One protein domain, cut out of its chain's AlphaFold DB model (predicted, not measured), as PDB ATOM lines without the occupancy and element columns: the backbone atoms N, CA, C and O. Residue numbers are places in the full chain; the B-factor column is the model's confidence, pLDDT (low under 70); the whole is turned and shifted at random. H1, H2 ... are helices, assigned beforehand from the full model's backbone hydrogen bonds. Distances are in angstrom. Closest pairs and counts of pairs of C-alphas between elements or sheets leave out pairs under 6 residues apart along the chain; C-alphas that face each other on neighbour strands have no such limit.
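What this domain is: This is residues 2 to 124 of the 363 residues of the protein "Mevalonate kinase" of Diplodia seriata (UniProt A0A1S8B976). The longest helix, H4, crosses H2 and H3, which run side by side; H5 folds back beside H4 and packs on H3, while H1 packs on H2. Residues 81 to 87 stick out. The printed part has 123 residues with five named helices, H1 to H5: all helix, compact, radius of gyration of the C-alphas 14.7 A, spans 39 by 35 by 26 A.

Where its parts are: H4, residues 92 to 110, measures 26.3 A between end C-alphas; H3, 61 to 77, 24.4 A; H2, 21 to 37, 24.2 A. H1, 2 to 11, begins at C-alpha 2 (93.121, 100.641, 41.657); H5, 116 to 123, ends at C-alpha 123 (79.757, 69.798, 41.679).

How they stand to each other: H4 touches H3 with residues 98 to 106 alone, at a steep tilt of 51 degrees; the closest C-alphas, Cys 66 and Ala 102, are 4.6 A apart. H4 and H5 form a helical hairpin, closest C-alphas Asn 99 and Thr 122, 6.0 A. H1 touches H2, closest C-alphas Val 8 and Ala 27, 6.1 A. Every helix has each O i to N i+4 pair within hydrogen-bond range.

The domain as a whole: The printed part has no cut. Links H2 to H3 and H3 to H4 are long. Residues 2 to 20, 40 to 43 and 78 to 88 have pLDDT under 70.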
ATOM      1  N   ALA A   2      92.817  99.629  40.624       52.28
ATOM      2  CA  ALA A   2      93.121 100.641  41.657       52.28
ATOM      3  C   ALA A   2      92.023 100.910  42.730       52.28
ATOM      4  O   ALA A   2      92.377 101.056  43.899       52.28
ATOM      5  N   PRO A   3      90.706 100.914  42.412       64.00
ATOM      6  CA  PRO A   3      89.660 101.093  43.428       64.00
ATOM      7  C   PRO A   3      89.535  99.897  44.383       64.00
ATOM      8  O   PRO A   3      89.311 100.079  45.577       64.00
ATOM      9  N   ILE A   4      89.719  98.675  43.864       65.50
ATOM     10  CA  ILE A   4      89.681  97.435  44.653       65.50
ATOM     11  C   ILE A   4      90.874  97.412  45.599       65.50
ATOM     12  O   ILE A   4      90.705  97.143  46.780       65.50
ATOM     13  N   ASP A   5      92.066  97.751  45.111       65.56
ATOM     14  CA  ASP A   5      93.278  97.749  45.932       65.56
ATOM     15  C   ASP A   5      93.201  98.754  47.085       65.56
ATOM     16  O   ASP A   5      93.587  98.427  48.208       65.56
ATOM     17  N   SER A   6      92.628  99.937  46.848       67.69
ATOM     18  CA  SER A   6      92.369 100.933  47.895       67.69
ATOM     19  C   SER A   6      91.339 100.442  48.926       67.69
ATOM     20  O   SER A   6      91.573 100.522  50.137       67.69
ATOM     21  N   ALA A   7      90.232  99.845  48.468       67.62
ATOM     22  CA  ALA A   7      89.192  99.298  49.342       67.62
ATOM     23  C   ALA A   7      89.694  98.112  50.184       67.62
ATOM     24  O   ALA A   7      89.422  98.046  51.380       67.62
ATOM     25  N   VAL A   8      90.482  97.212  49.591       66.69
ATOM     26  CA  VAL A   8      91.138  96.089  50.281       66.69
ATOM     27  C   VAL A   8      92.120  96.606  51.318       66.69
ATOM     28  O   VAL A   8      92.125  96.125  52.446       66.69
ATOM     29  N   THR A   9      92.941  97.591  50.954       65.50
ATOM     30  CA  THR A   9      93.918  98.187  51.873       65.50
ATOM     31  C   THR A   9      93.215  98.796  53.083       65.50
ATOM     32  O   THR A   9      93.641  98.574  54.212       65.50
ATOM     33  N   THR A  10      92.087  99.474  52.862       66.38
ATOM     34  CA  THR A  10      91.254 100.038  53.931       66.38
ATOM     35  C   THR A  10      90.600  98.943  54.784       66.38
ATOM     36  O   THR A  10      90.655  99.002  56.009       66.38
ATOM     37  N   ALA A  11      90.034  97.901  54.166       60.53
ATOM     38  CA  ALA A  11      89.389  96.792  54.875       60.53
ATOM     39  C   ALA A  11      90.380  95.961  55.713       60.53
ATOM     40  O   ALA A  11      90.067  95.546  56.828       60.53
ATOM     41  N   CYS A  12      91.596  95.744  55.206       60.81
ATOM     42  CA  CYS A  12      92.665  95.020  55.896       60.81
ATOM     43  C   CYS A  12      93.477  95.890  56.871       60.81
ATOM     44  O   CYS A  12      94.363  95.369  57.541       60.81
ATOM     45  N   ALA A  13      93.196  97.195  56.962       56.66
ATOM     46  CA  ALA A  13      93.740  98.068  58.004       56.66
ATOM     47  C   ALA A  13      92.978  97.936  59.342       56.66
ATOM     48  O   ALA A  13      93.355  98.563  60.332       56.66
ATOM     49  N   CYS A  14      91.916  97.121  59.389       51.16
ATOM     50  CA  CYS A  14      91.160  96.836  60.604       51.16
ATOM     51  C   CYS A  14      92.057  96.145  61.661       51.16
ATOM     52  O   CYS A  14      92.726  95.159  61.345       51.16
ATOM     53  N   PRO A  15      92.071  96.602  62.929       46.59
ATOM     54  CA  PRO A  15      93.002  96.114  63.954       46.59
ATOM     55  C   PRO A  15      92.863  94.621  64.317       46.59
ATOM     56  O   PRO A  15      93.764  94.063  64.943       46.59
ATOM     57  N   THR A  16      91.777  93.956  63.911       52.59
ATOM     58  CA  THR A  16      91.554  92.511  64.105       52.59
ATOM     59  C   THR A  16      92.210  91.634  63.035       52.59
ATOM     60  O   THR A  16      92.453  90.456  63.285       52.59
ATOM     61  N   THR A  17      92.550  92.185  61.868       51.75
ATOM     62  CA  THR A  17      93.201  91.483  60.754       51.75
ATOM     63  C   THR A  17      94.550  92.134  60.484       51.75
ATOM     64  O   THR A  17      94.731  92.852  59.508       51.75
ATOM     65  N   LYS A  18      95.536  91.915  61.363       47.31
ATOM     66  CA  LYS A  18      96.908  92.399  61.141       47.31
ATOM     67  C   LYS A  18      97.443  91.894  59.796       47.31
ATOM     68  O   LYS A  18      97.967  90.793  59.754       47.31
ATOM     69  N   GLY A  19      97.330  92.682  58.727       53.25
ATOM     70  CA  GLY A  19      98.147  92.650  57.508       53.25
ATOM     71  C   GLY A  19      98.502  91.292  56.878       53.25
ATOM     72  O   GLY A  19      99.473  91.250  56.117       53.25
ATOM     73  N   ASP A  20      97.777  90.210  57.150       66.69
ATOM     74  CA  ASP A  20      98.108  88.879  56.646       66.69
ATOM     75  C   ASP A  20      97.879  88.855  55.120       66.69
ATOM     76  O   ASP A  20      96.802  89.260  54.655       66.69
ATOM     77  N   PRO A  21      98.875  88.438  54.310       70.12
ATOM     78  CA  PRO A  21      98.695  88.186  52.884       70.12
ATOM     79  C   PRO A  21      97.421  87.404  52.545       70.12
ATOM     80  O   PRO A  21      96.762  87.737  51.558       70.12
ATOM     81  N   LEU A  22      97.036  86.436  53.382       71.19
ATOM     82  CA  LEU A  22      95.825  85.647  53.179       71.19
ATOM     83  C   LEU A  22      94.552  86.489  53.334       71.19
ATOM     84  O   LEU A  22      93.676  86.441  52.472       71.19
ATOM     85  N   CYS A  23      94.457  87.303  54.392       73.38
ATOM     86  CA  CYS A  23      93.306  88.183  54.611       73.38
ATOM     87  C   CYS A  23      93.109  89.154  53.441       73.38
ATOM     88  O   CYS A  23      91.979  89.363  53.000       73.38
ATOM     89  N   ARG A  24      94.203  89.707  52.898       76.38
ATOM     90  CA  ARG A  24      94.143  90.570  51.706       76.38
ATOM     91  C   ARG A  24      93.643  89.828  50.472       76.38
ATOM     92  O   ARG A  24      92.868  90.396  49.707       76.38
ATOM     93  N   ALA A  25      94.088  88.592  50.266       76.62
ATOM     94  CA  ALA A  25      93.689  87.797  49.112       76.62
ATOM     95  C   ALA A  25      92.190  87.446  49.162       76.62
ATOM     96  O   ALA A  25      91.468  87.687  48.196       76.62
ATOM     97  N   VAL A  26      91.691  87.013  50.325       79.00
ATOM     98  CA  VAL A  26      90.259  86.730  50.531       79.00
ATOM     99  C   VAL A  26      89.411  87.998  50.393       79.00
ATOM    100  O   VAL A  26      88.384  87.977  49.718       79.00
ATOM    101  N   ALA A  27      89.843  89.125  50.970       82.25
ATOM    102  CA  ALA A  27      89.134  90.399  50.838       82.25
ATOM    103  C   ALA A  27      89.068  90.880  49.377       82.25
ATOM    104  O   ALA A  27      88.031  91.380  48.939       82.25
ATOM    105  N   ARG A  28      90.147  90.690  48.602       83.31
ATOM    106  CA  ARG A  28      90.170  90.957  47.155       83.31
ATOM    107  C   ARG A  28      89.157  90.103  46.408       83.31
ATOM    108  O   ARG A  28      88.359  90.664  45.660       83.31
ATOM    109  N   ALA A  29      89.172  88.788  46.624       86.19
ATOM    110  CA  ALA A  29      88.233  87.871  45.984       86.19
ATOM    111  C   ALA A  29      86.780  88.230  46.336       86.19
ATOM    112  O   ALA A  29      85.943  88.334  45.443       86.19
ATOM    113  N   PHE A  30      86.501  88.523  47.611       89.56
ATOM    114  CA  PHE A  30      85.187  88.973  48.069       89.56
ATOM    115  C   PHE A  30      84.725  90.239  47.345       89.56
ATOM    116  O   PHE A  30      83.647  90.243  46.761       89.56
ATOM    117  N   LEU A  31      85.532  91.305  47.355       87.94
ATOM    118  CA  LEU A  31      85.158  92.586  46.750       87.94
ATOM    119  C   LEU A  31      85.001  92.476  45.232       87.94
ATOM    120  O   LEU A  31      84.068  93.047  44.670       87.94
ATOM    121  N   PHE A  32      85.886  91.725  44.575       88.75
ATOM    122  CA  PHE A  32      85.794  91.456  43.145       88.75
ATOM    123  C   PHE A  32      84.481  90.749  42.793       88.75
ATOM    124  O   PHE A  32      83.743  91.227  41.929       88.75
ATOM    125  N   LEU A  33      84.163  89.651  43.485       89.56
ATOM    126  CA  LEU A  33      82.933  88.896  43.256       89.56
ATOM    127  C   LEU A  33      81.698  89.731  43.595       89.56
ATOM    128  O   LEU A  33      80.770  89.788  42.793       89.56
ATOM    129  N   TYR A  34      81.706  90.436  44.727       88.00
ATOM    130  CA  TYR A  34      80.592  91.275  45.165       88.00
ATOM    131  C   TYR A  34      80.271  92.362  44.136       88.00
ATOM    132  O   TYR A  34      79.128  92.459  43.694       88.00
ATOM    133  N   MET A  35      81.266  93.138  43.695       85.75
ATOM    134  CA  MET A  35      81.042  94.214  42.721       85.75
ATOM    135  C   MET A  35      80.673  93.705  41.325       85.75
ATOM    136  O   MET A  35      80.011  94.418  40.579       85.75
ATOM    137  N   SER A  36      81.105  92.497  40.958       87.00
ATOM    138  CA  SER A  36      80.798  91.926  39.641       87.00
ATOM    139  C   SER A  36      79.413  91.275  39.592       87.00
ATOM    140  O   SER A  36      78.750  91.277  38.554       87.00
ATOM    141  N   LEU A  37      78.975  90.691  40.711       86.38
ATOM    142  CA  LEU A  37      77.756  89.890  40.775       86.38
ATOM    143  C   LEU A  37      76.554  90.655  41.323       86.38
ATOM    144  O   LEU A  37      75.435  90.370  40.898       86.38
ATOM    145  N   THR A  38      76.756  91.626  42.214       80.88
ATOM    146  CA  THR A  38      75.663  92.397  42.823       80.88
ATOM    147  C   THR A  38      75.439  93.730  42.098       80.88
ATOM    148  O   THR A  38      76.388  94.381  41.671       80.88
ATOM    149  N   ASN A  39      74.175  94.144  41.949       71.00
ATOM    150  CA  ASN A  39      73.794  95.438  41.365       71.00
ATOM    151  C   ASN A  39      73.283  96.393  42.464       71.00
ATOM    152  O   ASN A  39      72.698  95.952  43.454       71.00
ATOM    153  N   ALA A  40      73.464  97.706  42.285       63.84
ATOM    154  CA  ALA A  40      72.949  98.737  43.195       63.84
ATOM    155  C   ALA A  40      71.451  99.054  42.947       63.84
ATOM    156  O   ALA A  40      71.016  98.972  41.797       63.84
ATOM    157  N   PRO A  41      70.664  99.456  43.976       58.22
ATOM    158  CA  PRO A  41      71.061  99.759  45.351       58.22
ATOM    159  C   PRO A  41      70.798  98.561  46.278       58.22
ATOM    160  O   PRO A  41      69.691  98.374  46.788       58.22
ATOM    161  N   ALA A  42      71.819  97.735  46.511       60.31
ATOM    162  CA  ALA A  42      71.731  96.679  47.510       60.31
ATOM    163  C   ALA A  42      71.563  97.312  48.901       60.31
ATOM    164  O   ALA A  42      72.299  98.225  49.278       60.31
ATOM    165  N   ARG A  43      70.581  96.834  49.675       67.06
ATOM    166  CA  ARG A  43      70.484  97.145  51.108       67.06
ATOM    167  C   ARG A  43      71.775  96.692  51.798       67.06
ATOM    168  O   ARG A  43      72.418  95.753  51.336       67.06
ATOM    169  N   GLY A  44      72.155  97.346  52.897       72.19
ATOM    170  CA  GLY A  44      73.302  96.904  53.692       72.19
ATOM    171  C   GLY A  44      73.126  95.441  54.111       72.19
ATOM    172  O   GLY A  44      72.115  95.096  54.720       72.19
ATOM    173  N   CYS A  45      74.096  94.596  53.765       74.44
ATOM    174  CA  CYS A  45      74.091  93.166  54.060       74.44
ATOM    175  C   CYS A  45      75.331  92.803  54.880       74.44
ATOM    176  O   CYS A  45      76.415  93.336  54.643       74.44
ATOM    177  N   SER A  46      75.174  91.869  55.817       81.31
ATOM    178  CA  SER A  46      76.281  91.281  56.573       81.31
ATOM    179  C   SER A  46      76.524  89.859  56.085       81.31
ATOM    180  O   SER A  46      75.599  89.050  56.065       81.31
ATOM    181  N   PHE A  47      77.769  89.550  55.724       82.94
ATOM    182  CA  PHE A  47      78.192  88.215  55.304       82.94
ATOM    183  C   PHE A  47      79.101  87.616  56.376       82.94
ATOM    184  O   PHE A  47      80.044  88.264  56.826       82.94
ATOM    185  N   VAL A  48      78.824  86.377  56.781       85.62
ATOM    186  CA  VAL A  48      79.637  85.635  57.752       85.62
ATOM    187  C   VAL A  48      80.117  84.357  57.085       85.62
ATOM    188  O   VAL A  48      79.306  83.540  56.662       85.62
ATOM    189  N   LEU A  49      81.434  84.181  57.009       84.75
ATOM    190  CA  LEU A  49      82.057  82.986  56.451       84.75
ATOM    191  C   LEU A  49      82.656  82.141  57.576       84.75
ATOM    192  O   LEU A  49      83.454  82.632  58.374       84.75
ATOM    193  N   ARG A  50      82.271  80.864  57.637       86.81
ATOM    194  CA  ARG A  50      82.846  79.863  58.542       86.81
ATOM    195  C   ARG A  50      83.219  78.636  57.722       86.81
ATOM    196  O   ARG A  50      82.412  78.174  56.926       86.81
ATOM    197  N   SER A  51      84.427  78.121  57.922       84.38
ATOM    198  CA  SER A  51      84.923  76.927  57.241       84.38
ATOM    199  C   SER A  51      85.433  75.925  58.265       84.38
ATOM    200  O   SER A  51      86.051  76.312  59.255       84.38
ATOM    201  N   GLN A  52      85.176  74.645  58.011       84.94
ATOM    202  CA  GLN A  52      85.768  73.529  58.752       84.94
ATOM    203  C   GLN A  52      87.041  73.004  58.068       84.94
ATOM    204  O   GLN A  52      87.738  72.169  58.636       84.94
ATOM    205  N   ILE A  53      87.355  73.487  56.857       82.56
ATOM    206  CA  ILE A  53      88.533  73.069  56.093       82.56
ATOM    207  C   ILE A  53      89.761  73.815  56.632       82.56
ATOM    208  O   ILE A  53      89.776  75.051  56.588       82.56
ATOM    209  N   PRO A  54      90.808  73.102  57.089       77.69
ATOM    210  CA  PRO A  54      92.065  73.717  57.488       77.69
ATOM    211  C   PRO A  54      92.659  74.597  56.385       77.69
ATOM    212  O   PRO A  54      92.857  74.173  55.242       77.69
ATOM    213  N   ILE A  55      92.968  75.839  56.745       79.38
ATOM    214  CA  ILE A  55      93.554  76.820  55.835       79.38
ATOM    215  C   ILE A  55      95.011  76.443  55.549       79.38
ATOM    216  O   ILE A  55      95.781  76.160  56.462       79.38
ATOM    217  N   GLY A  56      95.409  76.472  54.274       70.50
ATOM    218  CA  GLY A  56      96.806  76.262  53.868       70.50
ATOM    219  C   GLY A  56      97.271  74.800  53.853       70.50
ATOM    220  O   GLY A  56      98.400  74.526  53.455       70.50
ATOM    221  N   ALA A  57      96.396  73.849  54.194       71.50
ATOM    222  CA  ALA A  57      96.692  72.416  54.154       71.50
ATOM    223  C   ALA A  57      96.732  71.826  52.725       71.50
ATOM    224  O   ALA A  57      97.225  70.718  52.517       71.50
ATOM    225  N   GLY A  58      96.258  72.574  51.720       75.25
ATOM    226  CA  GLY A  58      96.131  72.093  50.338       75.25
ATOM    227  C   GLY A  58      94.867  71.265  50.091       75.25
ATOM    228  O   GLY A  58      94.886  70.366  49.264       75.25
ATOM    229  N   LEU A  59      93.788  71.562  50.822       81.69
ATOM    230  CA  LEU A  59      92.485  70.885  50.737       81.69
ATOM    231  C   LEU A  59      91.446  71.674  49.914       81.69
ATOM    232  O   LEU A  59      90.250  71.459  50.073       81.69
ATOM    233  N   GLY A  60      91.878  72.651  49.109       84.88
ATOM    234  CA  GLY A  60      90.974  73.458  48.278       84.88
ATOM    235  C   GLY A  60      90.124  74.488  49.038       84.88
ATOM    236  O   GLY A  60      89.062  74.882  48.562       84.88
ATOM    237  N   SER A  61      90.567  74.956  50.214       88.31
ATOM    238  CA  SER A  61      89.793  75.900  51.042       88.31
ATOM    239  C   SER A  61      89.496  77.239  50.353       88.31
ATOM    240  O   SER A  61      88.490  77.867  50.655       88.31
ATOM    241  N   SER A  62      90.371  77.721  49.465       88.50
ATOM    242  CA  SER A  62      90.131  78.972  48.732       88.50
ATOM    243  C   SER A  62      89.095  78.786  47.622       88.50
ATOM    244  O   SER A  62      88.191  79.614  47.492       88.50
ATOM    245  N   GLY A  63      89.159  77.653  46.911       89.94
ATOM    246  CA  GLY A  63      88.171  77.266  45.910       89.94
ATOM    247  C   GLY A  63      86.771  77.179  46.512       89.94
ATOM    248  O   GLY A  63      85.845  77.792  45.983       89.94
ATOM    249  N   SER A  64      86.624  76.524  47.669       91.75
ATOM    250  CA  SER A  64      85.328  76.420  48.350       91.75
ATOM    251  C   SER A  64      84.795  77.773  48.833       91.75
ATOM    252  O   SER A  64      83.613  78.059  48.658       91.75
ATOM    253  N   ILE A  65      85.658  78.657  49.349       91.69
ATOM    254  CA  ILE A  65      85.279  80.034  49.706       91.69
ATOM    255  C   ILE A  65      84.764  80.794  48.477       91.69
ATOM    256  O   ILE A  65      83.705  81.420  48.547       91.69
ATOM    257  N   CYS A  66      85.479  80.734  47.351       92.75
ATOM    258  CA  CYS A  66      85.068  81.406  46.119       92.75
ATOM    259  C   CYS A  66      83.726  80.870  45.597       92.75
ATOM    260  O   CYS A  66      82.881  81.661  45.177       92.75
ATOM    261  N   VAL A  67      83.498  79.556  45.689       93.62
ATOM    262  CA  VAL A  67      82.221  78.909  45.345       93.62
ATOM    263  C   VAL A  67      81.086  79.387  46.252       93.62
ATOM    264  O   VAL A  67      80.055  79.826  45.742       93.62
ATOM    265  N   CYS A  68      81.272  79.399  47.576       92.44
ATOM    266  CA  CYS A  68      80.257  79.891  48.514       92.44
ATOM    267  C   CYS A  68      79.899  81.364  48.265       92.44
ATOM    268  O   CYS A  68      78.724  81.731  48.303       92.44
ATOM    269  N   LEU A  69      80.895  82.211  47.988       91.19
ATOM    270  CA  LEU A  69      80.675  83.628  47.684       91.19
ATOM    271  C   LEU A  69      79.928  83.818  46.358       91.19
ATOM    272  O   LEU A  69      78.954  84.568  46.308       91.19
ATOM    273  N   ALA A  70      80.345  83.117  45.300       91.56
ATOM    274  CA  ALA A  70      79.673  83.168  44.005       91.56
ATOM    275  C   ALA A  70      78.213  82.700  44.112       91.56
ATOM    276  O   ALA A  70      77.316  83.385  43.617       91.56
ATOM    277  N   ALA A  71      77.959  81.599  44.825       90.38
ATOM    278  CA  ALA A  71      76.613  81.095  45.080       90.38
ATOM    279  C   ALA A  71      75.756  82.109  45.854       90.38
ATOM    280  O   ALA A  71      74.641  82.422  45.433       90.38
ATOM    281  N   ALA A  72      76.278  82.696  46.936       87.75
ATOM    282  CA  ALA A  72      75.561  83.698  47.724       87.75
ATOM    283  C   ALA A  72      75.207  84.957  46.906       87.75
ATOM    284  O   ALA A  72      74.104  85.499  47.015       87.75
ATOM    285  N   PHE A  73      76.111  85.436  46.050       87.25
ATOM    286  CA  PHE A  73      75.855  86.636  45.250       87.25
ATOM    287  C   PHE A  73      74.941  86.376  44.047       87.25
ATOM    288  O   PHE A  73      74.086  87.204  43.734       87.25
ATOM    289  N   LEU A  74      75.056  85.220  43.389       85.12
ATOM    290  CA  LEU A  74      74.170  84.859  42.277       85.12
ATOM    291  C   LEU A  74      72.735  84.607  42.751       85.12
ATOM    292  O   LEU A  74      71.787  85.087  42.125       85.12
ATOM    293  N   THR A  75      72.568  83.924  43.886       78.19
ATOM    294  CA  THR A  75      71.244  83.665  44.476       78.19
ATOM    295  C   THR A  75      70.548  84.954  44.909       78.19
ATOM    296  O   THR A  75      69.357  85.124  44.648       78.19
ATOM    297  N   THR A  76      71.288  85.905  45.490       73.75
ATOM    298  CA  THR A  76      70.745  87.225  45.863       73.75
ATOM    299  C   THR A  76      70.417  88.100  44.650       73.75
ATOM    300  O   THR A  76      69.395  88.785  44.661       73.75
ATOM    301  N   ARG A  77      71.220  88.054  43.574       70.88
ATOM    302  CA  ARG A  77      70.974  88.808  42.329       70.88
ATOM    303  C   ARG A  77      69.743  88.311  41.572       70.88
ATOM    304  O   ARG A  77      68.963  89.117  41.071       70.88
ATOM    305  N   ALA A  78      69.569  86.994  41.470       61.75
ATOM    306  CA  ALA A  78      68.544  86.393  40.621       61.75
ATOM    307  C   ALA A  78      67.103  86.631  41.113       61.75
ATOM    308  O   ALA A  78      66.164  86.206  40.446       61.75
ATOM    309  N   SER A  79      66.902  87.264  42.280       57.56
ATOM    310  CA  SER A  79      65.589  87.376  42.936       57.56
ATOM    311  C   SER A  79      64.853  86.034  43.037       57.56
ATOM    312  O   SER A  79      63.630  86.017  43.200       57.56
ATOM    313  N   LYS A  80      65.584  84.905  42.966       55.06
ATOM    314  CA  LYS A  80      65.083  83.580  43.322       55.06
ATOM    315  C   LYS A  80      64.700  83.718  44.782       55.06
ATOM    316  O   LYS A  80      65.577  83.757  45.640       55.06
ATOM    317  N   ARG A  81      63.412  83.978  45.049       49.53
ATOM    318  CA  ARG A  81      62.914  84.252  46.397       49.53
ATOM    319  C   ARG A  81      63.313  83.045  47.221       49.53
ATOM    320  O   ARG A  81      62.720  81.985  47.072       49.53
ATOM    321  N   ILE A  82      64.331  83.219  48.054       55.31
ATOM    322  CA  ILE A  82      64.648  82.290  49.122       55.31
ATOM    323  C   ILE A  82      63.433  82.363  50.046       55.31
ATOM    324  O   ILE A  82      63.307  83.265  50.876       55.31
ATOM    325  N   THR A  83      62.443  81.511  49.795       51.06
ATOM    326  CA  THR A  83      61.253  81.416  50.631       51.06
ATOM    327  C   THR A  83      61.608  80.569  51.839       51.06
ATOM    328  O   THR A  83      62.276  79.544  51.709       51.06
ATOM    329  N   ARG A  84      61.174  81.002  53.028       50.88
ATOM    330  CA  ARG A  84      61.390  80.255  54.274       50.88
ATOM    331  C   ARG A  84      60.966  78.794  54.080       50.88
ATOM    332  O   ARG A  84      59.836  78.547  53.673       50.88
ATOM    333  N   GLY A  85      61.873  77.861  54.368       49.81
ATOM    334  CA  GLY A  85      61.611  76.420  54.303       49.81
ATOM    335  C   GLY A  85      61.792  75.759  52.932       49.81
ATOM    336  O   GLY A  85      61.560  74.559  52.832       49.81
ATOM    337  N   HIS A  86      62.218  76.486  51.889       53.88
ATOM    338  CA  HIS A  86      62.580  75.875  50.607       53.88
ATOM    339  C   HIS A  86      63.916  76.418  50.099       53.88
ATOM    340  O   HIS A  86      64.006  77.541  49.599       53.88
ATOM    341  N   ALA A  87      64.959  75.602  50.242       58.78
ATOM    342  CA  ALA A  87      66.232  75.814  49.574       58.78
ATOM    343  C   ALA A  87      66.027  75.797  48.051       58.78
ATOM    344  O   ALA A  87      65.461  74.828  47.539       58.78
ATOM    345  N   PRO A  88      66.454  76.834  47.307       62.94
ATOM    346  CA  PRO A  88      66.413  76.768  45.856       62.94
ATOM    347  C   PRO A  88      67.347  75.648  45.390       62.94
ATOM    348  O   PRO A  88      68.542  75.675  45.687       62.94
ATOM    349  N   GLN A  89      66.812  74.678  44.647       71.94
ATOM    350  CA  GLN A  89      67.666  73.747  43.919       71.94
ATOM    351  C   GLN A  89      68.428  74.523  42.844       71.94
ATOM    352  O   GLN A  89      67.836  75.280  42.069       71.94
ATOM    353  N   LEU A  90      69.748  74.362  42.837       82.81
ATOM    354  CA  LEU A  90      70.621  74.975  41.847       82.81
ATOM    355  C   LEU A  90      70.494  74.190  40.540       82.81
ATOM    356  O   LEU A  90      70.684  72.975  40.523       82.81
ATOM    357  N   SER A  91      70.143  74.877  39.453       85.25
ATOM    358  CA  SER A  91      70.108  74.256  38.129       85.25
ATOM    359  C   SER A  91      71.532  73.987  37.619       85.25
ATOM    360  O   SER A  91      72.481  74.612  38.098       85.25
ATOM    361  N   PRO A  92      71.711  73.118  36.607       84.94
ATOM    362  CA  PRO A  92      73.009  72.951  35.949       84.94
ATOM    363  C   PRO A  92      73.621  74.283  35.481       84.94
ATOM    364  O   PRO A  92      74.798  74.534  35.726       84.94
ATOM    365  N   ASP A  93      72.803  75.187  34.932       85.00
ATOM    366  CA  ASP A  93      73.245  76.528  34.521       85.00
ATOM    367  C   ASP A  93      73.708  77.396  35.706       85.00
ATOM    368  O   ASP A  93      74.641  78.195  35.571       85.00
ATOM    369  N   ASP A  94      73.066  77.258  36.876       87.81
ATOM    370  CA  ASP A  94      73.506  77.938  38.097       87.81
ATOM    371  C   ASP A  94      74.873  77.410  38.540       87.81
ATOM    372  O   ASP A  94      75.747  78.208  38.877       87.81
ATOM    373  N   LEU A  95      75.073  76.087  38.522       88.75
ATOM    374  CA  LEU A  95      76.344  75.455  38.885       88.75
ATOM    375  C   LEU A  95      77.467  75.901  37.939       88.75
ATOM    376  O   LEU A  95      78.524  76.330  38.404       88.75
ATOM    377  N   ASP A  96      77.220  75.925  36.629       87.56
ATOM    378  CA  ASP A  96      78.173  76.445  35.642       87.56
ATOM    379  C   ASP A  96      78.505  77.921  35.890       87.56
ATOM    380  O   ASP A  96      79.658  78.350  35.768       87.56
ATOM    381  N   ALA A  97      77.509  78.738  36.243       88.25
ATOM    382  CA  ALA A  97      77.731  80.135  36.601       88.25
ATOM    383  C   ALA A  97      78.562  80.283  37.878       88.25
ATOM    384  O   ALA A  97      79.517  81.066  37.892       88.25
ATOM    385  N   ILE A  98      78.236  79.522  38.923       92.06
ATOM    386  CA  ILE A  98      78.965  79.512  40.193       92.06
ATOM    387  C   ILE A  98      80.420  79.122  39.953       92.06
ATOM    388  O   ILE A  98      81.312  79.866  40.357       92.06
ATOM    389  N   ASN A  99      80.670  78.025  39.237       92.44
ATOM    390  CA  ASN A  99      82.021  77.550  38.963       92.44
ATOM    391  C   ASN A  99      82.848  78.581  38.179       92.44
ATOM    392  O   ASN A  99      84.000  78.847  38.527       92.44
ATOM    393  N   ARG A 100      82.261  79.211  37.151       89.69
ATOM    394  CA  ARG A 100      82.933  80.260  36.362       89.69
ATOM    395  C   ARG A 100      83.353  81.452  37.214       89.69
ATOM    396  O   ARG A 100      84.477  81.938  37.090       89.69
ATOM    397  N   TRP A 101      82.455  81.939  38.066       92.69
ATOM    398  CA  TRP A 101      82.759  83.069  38.938       92.69
ATOM    399  C   TRP A 101      83.732  82.682  40.048       92.69
ATOM    400  O   TRP A 101      84.652  83.445  40.336       92.69
ATOM    401  N   ALA A 102      83.601  81.481  40.609       93.38
ATOM    402  CA  ALA A 102      84.541  80.960  41.587       93.38
ATOM    403  C   ALA A 102      85.962  80.864  41.013       93.38
ATOM    404  O   ALA A 102      86.907  81.305  41.664       93.38
ATOM    405  N   LEU A 103      86.112  80.396  39.768       91.00
ATOM    406  CA  LEU A 103      87.393  80.385  39.063       91.00
ATOM    407  C   LEU A 103      87.976  81.798  38.907       91.00
ATOM    408  O   LEU A 103      89.164  82.005  39.140       91.00
ATOM    409  N   ALA A 104      87.151  82.791  38.565       88.44
ATOM    410  CA  ALA A 104      87.599  84.181  38.488       88.44
ATOM    411  C   ALA A 104      88.057  84.727  39.860       88.44
ATOM    412  O   ALA A 104      89.038  85.471  39.939       88.44
ATOM    413  N   GLY A 105      87.394  84.325  40.950       88.94
ATOM    414  CA  GLY A 105      87.827  84.615  42.321       88.94
ATOM    415  C   GLY A 105      89.156  83.939  42.691       88.94
ATOM    416  O   GLY A 105      90.039  84.578  43.269       88.94
ATOM    417  N   GLU A 106      89.346  82.682  42.289       88.44
ATOM    418  CA  GLU A 106      90.601  81.941  42.466       88.44
ATOM    419  C   GLU A 106      91.757  82.591  41.692       88.44
ATOM    420  O   GLU A 106      92.856  82.721  42.228       88.44
ATOM    421  N   VAL A 107      91.513  83.098  40.477       85.69
ATOM    422  CA  VAL A 107      92.498  83.878  39.703       85.69
ATOM    423  C   VAL A 107      92.928  85.134  40.465       85.69
ATOM    424  O   VAL A 107      94.112  85.466  40.484       85.69
ATOM    425  N   CYS A 108      92.006  85.807  41.160       80.88
ATOM    426  CA  CYS A 108      92.341  86.977  41.981       80.88
ATOM    427  C   CYS A 108      93.247  86.638  43.179       80.88
ATOM    428  O   CYS A 108      93.957  87.514  43.675       80.88
ATOM    429  N   THR A 109      93.215  85.387  43.644       76.38
ATOM    430  CA  THR A 109      93.937  84.917  44.835       76.38
ATOM    431  C   THR A 109      95.278  84.277  44.466       76.38
ATOM    432  O   THR A 109      96.300  84.601  45.067       76.38
ATOM    433  N   HIS A 110      95.284  83.404  43.455       74.75
ATOM    434  CA  HIS A 110      96.410  82.530  43.096       74.75
ATOM    435  C   HIS A 110      97.008  82.809  41.711       74.75
ATOM    436  O   HIS A 110      98.027  82.221  41.351       74.75
ATOM    437  N   GLY A 111      96.404  83.695  40.914       79.94
ATOM    438  CA  GLY A 111      96.876  84.065  39.577       79.94
ATOM    439  C   GLY A 111      96.543  83.025  38.504       79.94
ATOM    440  O   GLY A 111      95.741  83.299  37.618       79.94
ATOM    441  N   THR A 112      97.135  81.831  38.581       81.75
ATOM    442  CA  THR A 112      96.971  80.757  37.579       81.75
ATOM    443  C   THR A 112      96.443  79.459  38.207       81.75
ATOM    444  O   THR A 112      97.183  78.473  38.282       81.75
ATOM    445  N   PRO A 113      95.193  79.438  38.711       84.12
ATOM    446  CA  PRO A 113      94.578  78.227  39.252       84.12
ATOM    447  C   PRO A 113      94.298  77.194  38.147       84.12
ATOM    448  O   PRO A 113      94.037  77.548  36.999       84.12
ATOM    449  N   SER A 114      94.307  75.906  38.503       83.81
ATOM    450  CA  SER A 114      94.015  74.799  37.573       83.81
ATOM    451  C   SER A 114      92.530  74.658  37.227       83.81
ATOM    452  O   SER A 114      92.189  74.009  36.240       83.81
ATOM    453  N   GLY A 115      91.645  75.217  38.055       86.19
ATOM    454  CA  GLY A 115      90.200  75.031  37.950       86.19
ATOM    455  C   GLY A 115      89.650  73.825  38.715       86.19
ATOM    456  O   GLY A 115      88.435  73.665  38.778       86.19
ATOM    457  N   VAL A 116      90.513  72.980  39.292       89.56
ATOM    458  CA  VAL A 116      90.102  71.733  39.963       89.56
ATOM    459  C   VAL A 116      89.402  72.009  41.295       89.56
ATOM    460  O   VAL A 116      88.332  71.457  41.541       89.56
ATOM    461  N   ASP A 117      89.961  72.891  42.126       90.50
ATOM    462  CA  ASP A 117      89.456  73.157  43.481       90.50
ATOM    463  C   ASP A 117      88.046  73.772  43.470       90.50
ATOM    464  O   ASP A 117      87.170  73.366  44.238       90.50
ATOM    465  N   ASN A 118      87.793  74.735  42.581       91.12
ATOM    466  CA  ASN A 118      86.462  75.318  42.396       91.12
ATOM    467  C   ASN A 118      85.490  74.332  41.733       91.12
ATOM    468  O   ASN A 118      84.321  74.308  42.117       91.12
ATOM    469  N   ALA A 119      85.958  73.491  40.804       91.12
ATOM    470  CA  ALA A 119      85.110  72.488  40.168       91.12
ATOM    471  C   ALA A 119      84.612  71.460  41.190       91.12
ATOM    472  O   ALA A 119      83.405  71.301  41.367       91.12
ATOM    473  N   ILE A 120      85.517  70.822  41.935       90.75
ATOM    474  CA  ILE A 120      85.127  69.823  42.938       90.75
ATOM    475  C   ILE A 120      84.246  70.432  44.037       90.75
ATOM    476  O   ILE A 120      83.301  69.797  44.492       90.75
ATOM    477  N   SER A 121      84.494  71.690  44.416       92.06
ATOM    478  CA  SER A 121      83.663  72.400  45.396       92.06
ATOM    479  C   SER A 121      82.270  72.745  44.861       92.06
ATOM    480  O   SER A 121      81.333  72.855  45.646       92.06
ATOM    481  N   THR A 122      82.124  72.934  43.545       91.12
ATOM    482  CA  THR A 122      80.835  73.253  42.919       91.12
ATOM    483  C   THR A 122      79.993  71.999  42.734       91.12
ATOM    484  O   THR A 122      78.858  71.958  43.192       91.12
ATOM    485  N   TRP A 123      80.536  70.972  42.083       89.00
ATOM    486  CA  TRP A 123      79.757  69.798  41.679       89.00
ATOM    487  C   TRP A 123      79.832  68.624  42.653       89.00
ATOM    488  O   TRP A 123      79.000  67.726  42.574       89.00
ATOM    489  N   GLY A 124      80.812  68.614  43.559       88.25
ATOM    490  CA  GLY A 124      81.013  67.491  44.463       88.25
ATOM    491  C   GLY A 124      81.481  66.219  43.751       88.25
ATOM    492  O   GLY A 124      81.989  66.249  42.628       88.25
TER     493      GLY A 124